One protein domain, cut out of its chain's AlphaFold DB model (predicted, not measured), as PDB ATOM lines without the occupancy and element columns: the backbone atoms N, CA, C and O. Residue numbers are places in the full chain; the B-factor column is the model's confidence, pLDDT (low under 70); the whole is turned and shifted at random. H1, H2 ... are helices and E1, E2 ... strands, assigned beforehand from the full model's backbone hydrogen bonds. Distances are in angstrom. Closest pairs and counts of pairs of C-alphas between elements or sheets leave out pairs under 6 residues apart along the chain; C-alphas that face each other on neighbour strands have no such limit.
ATOM      1  N   ARG A  81     -32.660   3.017 -24.998       88.19
ATOM      2  CA  ARG A  81     -32.628   1.557 -24.974       88.19
ATOM      3  C   ARG A  81     -31.567   1.026 -25.922       88.19
ATOM      4  O   ARG A  81     -31.370   1.551 -27.021       88.19
ATOM      5  N   LEU A  82     -30.917  -0.048 -25.500       85.44
ATOM      6  CA  LEU A  82     -29.949  -0.778 -26.301       85.44
ATOM      7  C   LEU A  82     -30.645  -1.946 -27.010       85.44
ATOM      8  O   LEU A  82     -31.228  -2.813 -26.360       85.44
ATOM      9  N   LYS A  83     -30.583  -1.978 -28.348       78.06
ATOM     10  CA  LYS A  83     -31.189  -3.036 -29.184       78.06
ATOM     11  C   LYS A  83     -30.253  -4.246 -29.409       78.06
ATOM     12  O   LYS A  83     -30.473  -5.033 -30.322       78.06
ATOM     13  N   ALA A  84     -29.198  -4.384 -28.611       68.50
ATOM     14  CA  ALA A  84     -28.223  -5.466 -28.727       68.50
ATOM     15  C   ALA A  84     -28.667  -6.730 -27.975       68.50
ATOM     16  O   ALA A  84     -29.420  -6.640 -27.003       68.50
ATOM     17  N   LEU A  85     -28.191  -7.897 -28.426       62.22
ATOM     18  CA  LEU A  85     -28.404  -9.167 -27.733       62.22
ATOM     19  C   LEU A  85     -27.748  -9.110 -26.346       62.22
ATOM     20  O   LEU A  85     -26.613  -8.680 -26.175       62.22
ATOM     21  N   ILE A  86     -28.548  -9.476 -25.358       62.16
ATOM     22  CA  ILE A  86     -28.438  -9.095 -23.947       62.16
ATOM     23  C   ILE A  86     -27.459  -9.999 -23.188       62.16
ATOM     24  O   ILE A  86     -26.854  -9.590 -22.200       62.16
ATOM     25  N   GLU A  87     -27.314 -11.232 -23.663       61.56
ATOM     26  CA  GLU A  87     -26.619 -12.320 -22.975       61.56
ATOM     27  C   GLU A  87     -25.099 -12.103 -22.935       61.56
ATOM     28  O   GLU A  87     -24.463 -12.445 -21.941       61.56
ATOM     29  N   ASP A  88     -24.536 -11.426 -23.939       66.81
ATOM     30  CA  ASP A  88     -23.092 -11.169 -24.032       66.81
ATOM     31  C   ASP A  88     -22.612 -10.005 -23.153       66.81
ATOM     32  O   ASP A  88     -21.407  -9.797 -23.027       66.81
ATOM     33  N   LEU A  89     -23.525  -9.203 -22.593       73.62
ATOM     34  CA  LEU A  89     -23.179  -8.055 -21.743       73.62
ATOM     35  C   LEU A  89     -23.062  -8.416 -20.267       73.62
ATOM     36  O   LEU A  89     -22.736  -7.540 -19.473       73.62
ATOM     37  N   LYS A  90     -23.349  -9.667 -19.893       75.50
ATOM     38  CA  LYS A  90     -23.283 -10.100 -18.503       75.50
ATOM     39  C   LYS A  90     -21.840 -10.054 -17.997       75.50
ATOM     40  O   LYS A  90     -20.972 -10.744 -18.523       75.50
ATOM     41  N   THR A  91     -21.614  -9.283 -16.945       72.06
ATOM     42  CA  THR A  91     -20.358  -9.228 -16.203       72.06
ATOM     43  C   THR A  91     -20.554  -9.827 -14.810       72.06
ATOM     44  O   THR A  91     -21.650  -9.791 -14.251       72.06
ATOM     45  N   ASP A  92     -19.489 -10.386 -14.231       77.94
ATOM     46  CA  ASP A  92     -19.489 -10.884 -12.841       77.94
ATOM     47  C   ASP A  92     -19.272  -9.755 -11.813       77.94
ATOM     48  O   ASP A  92     -19.067 -10.002 -10.625       77.94
ATOM     49  N   ARG A  93     -19.275  -8.499 -12.273       82.12
ATOM     50  CA  ARG A  93     -19.026  -7.315 -11.454       82.12
ATOM     51  C   ARG A  93     -20.332  -6.814 -10.836       82.12
ATOM     52  O   ARG A  93     -21.355  -6.756 -11.511       82.12
ATOM     53  N   ASP A  94     -20.273  -6.414  -9.570       86.31
ATOM     54  CA  ASP A  94     -21.336  -5.655  -8.902       86.31
ATOM     55  C   ASP A  94     -21.019  -4.148  -8.938       86.31
ATOM     56  O   ASP A  94     -19.884  -3.759  -9.213       86.31
ATOM     57  N   GLY A  95     -22.012  -3.300  -8.685       92.31
ATOM     58  CA  GLY A  95     -21.858  -1.844  -8.705       92.31
ATOM     59  C   GLY A  95     -23.151  -1.113  -8.357       92.31
ATOM     60  O   GLY A  95     -24.189  -1.735  -8.134       92.31
ATOM     61  N   GLU A  96     -23.115   0.215  -8.314       94.81
ATOM     62  CA  GLU A  96     -24.299   1.034  -8.017       94.81
ATOM     63  C   GLU A  96     -25.152   1.303  -9.265       94.81
ATOM     64  O   GLU A  96     -26.379   1.382  -9.183       94.81
ATOM     65  N   VAL A  97     -24.517   1.413 -10.434       96.25
ATOM     66  CA  VAL A  97     -25.176   1.716 -11.707       96.25
ATOM     67  C   VAL A  97     -25.147   0.481 -12.589       96.25
ATOM     68  O   VAL A  97     -24.081   0.037 -13.013       96.25
ATOM     69  N   CYS A  98     -26.325  -0.063 -12.892       93.50
ATOM     70  CA  CYS A  98     -26.440  -1.310 -13.638       93.50
ATOM     71  C   CYS A  98     -27.496  -1.281 -14.730       93.50
ATOM     72  O   CYS A  98     -28.554  -0.670 -14.591       93.50
ATOM     73  N   ILE A  99     -27.259  -2.066 -15.777       91.31
ATOM     74  CA  ILE A  99     -28.326  -2.498 -16.676       91.31
ATOM     75  C   ILE A  99     -29.137  -3.591 -15.977       91.31
ATOM     76  O   ILE A  99     -28.644  -4.706 -15.796       91.31
ATOM     77  N   GLU A 100     -30.388  -3.283 -15.637       88.75
ATOM     78  CA  GLU A 100     -31.341  -4.236 -15.062       88.75
ATOM     79  C   GLU A 100     -32.353  -4.709 -16.111       88.75
ATOM     80  O   GLU A 100     -33.064  -3.912 -16.731       88.75
ATOM     81  N   TYR A 101     -32.437  -6.024 -16.317       86.81
ATOM     82  CA  TYR A 101     -33.350  -6.612 -17.295       86.81
ATOM     83  C   TYR A 101     -33.777  -8.023 -16.899       86.81
ATOM     84  O   TYR A 101     -32.936  -8.887 -16.669       86.81
ATOM     85  N   ASN A 102     -35.089  -8.278 -16.837       86.56
ATOM     86  CA  ASN A 102     -35.660  -9.582 -16.466       86.56
ATOM     87  C   ASN A 102     -35.079 -10.171 -15.160       86.56
ATOM     88  O   ASN A 102     -34.857 -11.374 -15.060       86.56
ATOM     89  N   GLY A 103     -34.811  -9.321 -14.161       85.38
ATOM     90  CA  GLY A 103     -34.225  -9.728 -12.877       85.38
ATOM     91  C   GLY A 103     -32.721 -10.025 -12.919       85.38
ATOM     92  O   GLY A 103     -32.156 -10.424 -11.904       85.38
ATOM     93  N   LEU A 104     -32.067  -9.826 -14.065       85.69
ATOM     94  CA  LEU A 104     -30.619  -9.922 -14.220       85.69
ATOM     95  C   LEU A 104     -29.984  -8.532 -14.187       85.69
ATOM     96  O   LEU A 104     -30.546  -7.565 -14.708       85.69
ATOM     97  N   ARG A 105     -28.776  -8.468 -13.626       88.69
ATOM     98  CA  ARG A 105     -27.867  -7.324 -13.722       88.69
ATOM     99  C   ARG A 105     -26.793  -7.696 -14.739       88.69
ATOM    100  O   ARG A 105     -26.161  -8.738 -14.587       88.69
ATOM    101  N   LEU A 106     -26.695  -6.931 -15.824       86.88
ATOM    102  CA  LEU A 106     -25.892  -7.321 -16.988       86.88
ATOM    103  C   LEU A 106     -24.532  -6.633 -16.969       86.88
ATOM    104  O   LEU A 106     -23.536  -7.299 -16.754       86.88
ATOM    105  N   LEU A 107     -24.491  -5.312 -17.090       91.31
ATOM    106  CA  LEU A 107     -23.280  -4.519 -16.903       91.31
ATOM    107  C   LEU A 107     -23.479  -3.641 -15.674       91.31
ATOM    108  O   LEU A 107     -24.496  -2.949 -15.608       91.31
ATOM    109  N   CYS A 108     -22.525  -3.663 -14.750       93.62
ATOM    110  CA  CYS A 108     -22.539  -2.882 -13.520       93.62
ATOM    111  C   CYS A 108     -21.215  -2.153 -13.308       93.62
ATOM    112  O   CYS A 108     -20.146  -2.721 -13.531       93.62
ATOM    113  N   GLU A 109     -21.310  -0.914 -12.842       96.00
ATOM    114  CA  GLU A 109     -20.186  -0.053 -12.482       96.00
ATOM    115  C   GLU A 109     -20.538   0.776 -11.241       96.00
ATOM    116  O   GLU A 109     -21.710   0.933 -10.888       96.00
ATOM    117  N   ASP A 110     -19.519   1.308 -10.571       96.12
ATOM    118  CA  ASP A 110     -19.684   2.039  -9.306       96.12
ATOM    119  C   ASP A 110     -20.249   3.453  -9.501       96.12
ATOM    120  O   ASP A 110     -20.832   4.026  -8.587       96.12
ATOM    121  N   ASP A 111     -20.106   4.022 -10.698       96.56
ATOM    122  CA  ASP A 111     -20.593   5.357 -11.021       96.56
ATOM    123  C   ASP A 111     -21.032   5.469 -12.488       96.56
ATOM    124  O   ASP A 111     -20.666   4.659 -13.342       96.56
ATOM    125  N   TYR A 112     -21.820   6.501 -12.797       97.44
ATOM    126  CA  TYR A 112     -22.371   6.700 -14.136       97.44
ATOM    127  C   TYR A 112     -21.305   6.952 -15.205       97.44
ATOM    128  O   TYR A 112     -21.481   6.523 -16.344       97.44
ATOM    129  N   TYR A 113     -20.239   7.687 -14.882       97.38
ATOM    130  CA  TYR A 113     -19.189   8.005 -15.849       97.38
ATOM    131  C   TYR A 113     -18.486   6.732 -16.301       97.38
ATOM    132  O   TYR A 113     -18.429   6.456 -17.502       97.38
ATOM    133  N   THR A 114     -18.054   5.916 -15.343       96.56
ATOM    134  CA  THR A 114     -17.437   4.621 -15.627       96.56
ATOM    135  C   THR A 114     -18.430   3.687 -16.325       96.56
ATOM    136  O   THR A 114     -18.094   3.116 -17.360       96.56
ATOM    137  N   PHE A 115     -19.686   3.625 -15.860       95.75
ATOM    138  CA  PHE A 115     -20.760   2.841 -16.483       95.75
ATOM    139  C   PHE A 115     -20.887   3.068 -17.989       95.75
ATOM    140  O   PHE A 115     -20.847   2.115 -18.773       95.75
ATOM    141  N   TYR A 116     -21.061   4.321 -18.411       95.44
ATOM    142  CA  TYR A 116     -21.322   4.607 -19.817       95.44
ATOM    143  C   TYR A 116     -20.093   4.371 -20.694       95.44
ATOM    144  O   TYR A 116     -20.256   3.888 -21.815       95.44
ATOM    145  N   TRP A 117     -18.881   4.653 -20.204       95.56
ATOM    146  CA  TRP A 117     -17.657   4.341 -20.946       95.56
ATOM    147  C   TRP A 117     -17.439   2.832 -21.080       95.56
ATOM    148  O   TRP A 117     -17.218   2.368 -22.199       95.56
ATOM    149  N   SER A 118     -17.622   2.056 -20.006       92.81
ATOM    150  CA  SER A 118     -17.604   0.588 -20.066       92.81
ATOM    151  C   SER A 118     -18.636   0.069 -21.071       92.81
ATOM    152  O   SER A 118     -18.317  -0.749 -21.931       92.81
ATOM    153  N   LEU A 119     -19.866   0.596 -21.045       91.25
ATOM    154  CA  LEU A 119     -20.905   0.217 -22.002       91.25
ATOM    155  C   LEU A 119     -20.497   0.525 -23.446       91.25
ATOM    156  O   LEU A 119     -20.669  -0.314 -24.331       91.25
ATOM    157  N   HIS A 120     -19.974   1.727 -23.692       90.75
ATOM    158  CA  HIS A 120     -19.521   2.139 -25.014       90.75
ATOM    159  C   HIS A 120     -18.426   1.204 -25.537       90.75
ATOM    160  O   HIS A 120     -18.516   0.727 -26.669       90.75
ATOM    161  N   GLU A 121     -17.436   0.884 -24.704       89.81
ATOM    162  CA  GLU A 121     -16.391  -0.071 -25.056       89.81
ATOM    163  C   GLU A 121     -16.952  -1.455 -25.377       89.81
ATOM    164  O   GLU A 121     -16.566  -2.043 -26.386       89.81
ATOM    165  N   GLU A 122     -17.868  -1.985 -24.566       87.94
ATOM    166  CA  GLU A 122     -18.444  -3.312 -24.797       87.94
ATOM    167  C   GLU A 122     -19.250  -3.375 -26.103       87.94
ATOM    168  O   GLU A 122     -19.188  -4.386 -26.815       87.94
ATOM    169  N   ILE A 123     -19.952  -2.291 -26.455       85.56
ATOM    170  CA  ILE A 123     -20.640  -2.140 -27.745       85.56
ATOM    171  C   ILE A 123     -19.619  -2.159 -28.892       85.56
ATOM    172  O   ILE A 123     -19.767  -2.947 -29.830       85.56
ATOM    173  N   VAL A 124     -18.560  -1.346 -28.807       85.94
ATOM    174  CA  VAL A 124     -17.522  -1.252 -29.849       85.94
ATOM    175  C   VAL A 124     -16.765  -2.573 -30.012       85.94
ATOM    176  O   VAL A 124     -16.596  -3.040 -31.139       85.94
ATOM    177  N   LYS A 125     -16.360  -3.222 -28.911       86.81
ATOM    178  CA  LYS A 125     -15.650  -4.517 -28.907       86.81
ATOM    179  C   LYS A 125     -16.438  -5.615 -29.625       86.81
ATOM    180  O   LYS A 125     -15.840  -6.500 -30.229       86.81
ATOM    181  N   ARG A 126     -17.773  -5.544 -29.600       83.00
ATOM    182  CA  ARG A 126     -18.678  -6.493 -30.274       83.00
ATOM    183  C   ARG A 126     -19.010  -6.107 -31.718       83.00
ATOM    184  O   ARG A 126     -19.825  -6.772 -32.350       83.00
ATOM    185  N   GLY A 127     -18.409  -5.039 -32.246       82.62
ATOM    186  CA  GLY A 127     -18.691  -4.539 -33.594       82.62
ATOM    187  C   GLY A 127     -20.108  -3.982 -33.755       82.62
ATOM    188  O   GLY A 127     -20.595  -3.849 -34.878       82.62
ATOM    189  N   LEU A 128     -20.784  -3.678 -32.646       81.00
ATOM    190  CA  LEU A 128     -22.094  -3.045 -32.653       81.00
ATOM    191  C   LEU A 128     -21.930  -1.540 -32.851       81.00
ATOM    192  O   LEU A 128     -20.902  -0.964 -32.508       81.00
ATOM    193  N   ASP A 129     -22.955  -0.891 -33.399       79.44
ATOM    194  CA  ASP A 129     -22.950   0.558 -33.579       79.44
ATOM    195  C   ASP A 129     -23.340   1.270 -32.266       79.44
ATOM    196  O   ASP A 129     -24.490   1.135 -31.838       79.44
ATOM    197  N   PRO A 130     -22.459   2.089 -31.652       75.44
ATOM    198  CA  PRO A 130     -22.803   2.923 -30.491       75.44
ATOM    199  C   PRO A 130     -23.998   3.850 -30.713       75.44
ATOM    200  O   PRO A 130     -24.704   4.197 -29.769       75.44
ATOM    201  N   LEU A 131     -24.288   4.205 -31.966       74.19
ATOM    202  CA  LEU A 131     -25.437   5.035 -32.326       74.19
ATOM    203  C   LEU A 131     -26.733   4.235 -32.516       74.19
ATOM    204  O   LEU A 131     -27.795   4.830 -32.715       74.19
ATOM    205  N   ALA A 132     -26.684   2.900 -32.444       69.00
ATOM    206  CA  ALA A 132     -27.880   2.057 -32.462       69.00
ATOM    207  C   ALA A 132     -28.677   2.121 -31.147       69.00
ATOM    208  O   ALA A 132     -29.782   1.577 -31.074       69.00
ATOM    209  N   VAL A 133     -28.148   2.816 -30.136       72.81
ATOM    210  CA  VAL A 133     -28.862   3.214 -28.924       72.81
ATOM    211  C   VAL A 133     -30.005   4.159 -29.313       72.81
ATOM    212  O   VAL A 133     -29.793   5.276 -29.789       72.81
ATOM    213  N   LYS A 134     -31.244   3.675 -29.184       71.50
ATOM    214  CA  LYS A 134     -32.447   4.341 -29.708       71.50
ATOM    215  C   LYS A 134     -33.531   4.438 -28.653       71.50
ATOM    216  O   LYS A 134     -33.553   3.722 -27.656       71.50
ATOM    217  N   LEU A 135     -34.466   5.348 -28.901       67.94
ATOM    218  CA  LEU A 135     -35.747   5.316 -28.225       67.94
ATOM    219  C   LEU A 135     -36.623   4.297 -28.951       67.94
ATOM    220  O   LEU A 135     -37.062   4.541 -30.073       67.94
ATOM    221  N   SER A 136     -36.877   3.167 -28.313       69.88
ATOM    222  CA  SER A 136     -37.814   2.149 -28.790       69.88
ATOM    223  C   SER A 136     -38.616   1.595 -27.619       69.88
ATOM    224  O   SER A 136     -38.277   1.843 -26.469       69.88
ATOM    225  N   ALA A 137     -39.695   0.862 -27.887       70.81
ATOM    226  CA  ALA A 137     -40.288  -0.017 -26.875       70.81
ATOM    227  C   ALA A 137     -39.439  -1.291 -26.687       70.81
ATOM    228  O   ALA A 137     -39.394  -1.878 -25.612       70.81
ATOM    229  N   GLU A 138     -38.732  -1.691 -27.744       76.62
ATOM    230  CA  GLU A 138     -37.863  -2.866 -27.802       76.62
ATOM    231  C   GLU A 138     -36.470  -2.587 -27.213       76.62
ATOM    232  O   GLU A 138     -36.036  -1.435 -27.145       76.62
ATOM    233  N   GLY A 139     -35.745  -3.643 -26.839       82.25
ATOM    234  CA  GLY A 139     -34.378  -3.569 -26.307       82.25
ATOM    235  C   GLY A 139     -34.325  -3.435 -24.786       82.25
ATOM    236  O   GLY A 139     -35.359  -3.491 -24.120       82.25
ATOM    237  N   VAL A 140     -33.128  -3.243 -24.240       86.06
ATOM    238  CA  VAL A 140     -32.887  -3.131 -22.794       86.06
ATOM    239  C   VAL A 140     -32.844  -1.667 -22.376       86.06
ATOM    240  O   VAL A 140     -32.130  -0.899 -23.025       86.06
ATOM    241  N   PRO A 141     -33.584  -1.243 -21.333       88.62
ATOM    242  CA  PRO A 141     -33.458   0.111 -20.818       88.62
ATOM    243  C   PRO A 141     -32.061   0.324 -20.237       88.62
ATOM    244  O   PRO A 141     -31.591  -0.462 -19.420       88.62
ATOM    245  N   LEU A 142     -31.410   1.405 -20.654       91.81
ATOM    246  CA  LEU A 142     -30.207   1.879 -19.985       91.81
ATOM    247  C   LEU A 142     -30.614   2.708 -18.756       91.81
ATOM    248  O   LEU A 142     -31.678   3.341 -18.787       91.81
ATOM    249  N   PRO A 143     -29.788   2.753 -17.695       93.06
ATOM    250  CA  PRO A 143     -29.932   3.746 -16.636       93.06
ATOM    251  C   PRO A 143     -30.107   5.139 -17.239       93.06
ATOM    252  O   PRO A 143     -29.444   5.472 -18.215       93.06
ATOM    253  N   ALA A 144     -31.021   5.952 -16.717       93.56
ATOM    254  CA  ALA A 144     -31.104   7.353 -17.126       93.56
ATOM    255  C   ALA A 144     -30.015   8.145 -16.396       93.56
ATOM    256  O   ALA A 144     -29.909   8.032 -15.174       93.56
TER     257      ALA A 144
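Overview. This is residues 81 to 144 of the 185 residues of the protein "ParB domain-containing protein" of Sulfolobales archaeon SCGC AB-777_J03 (UniProt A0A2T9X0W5). Little regular structure: a hairpin of two strands, E1 and E2, with one helix, H1, packed by residues 112 to 122 on it, and long unnamed stretches making up much of the rest. Residues 81 to 82 pair briefly with 140 to 141, antiparallel. The printed part has 64 residues, 25 in named elements, ordered E1, E2, H1; the class is mixed. It is compact and rounded, with a radius of gyration of the C-alphas of 10.8 A and spans of 25 by 24 by 21 A.

Arrangement. E1, residues 97 to 101, and E2, residues 104 to 109, form an antiparallel hairpin at 162 degrees; N 99 and O 107 are 2.9 A apart, within hydrogen-bond range. A tight link leads to H1, residues 112 to 125, where every O i to N i+4 pair is within range. The closest C-alphas of E2 and H1, Glu 109 and Phe 115, are 5.0 A apart.

Along the chain. E1 begins at C-alpha 97 (-25.176, 1.716, -11.707) and measures 12.9 A, E2 14.5 A. H1 measures 19.7 A, ending at C-alpha 125 (-15.650, -4.517, -28.907).

Size, cuts and confidence. The C-alphas farthest apart, Asp 92 and Leu 135, are 27.6 A apart. The printed part has no cut. Confidence is under 70 at residues 84 to 88, 132 and 135 to 136.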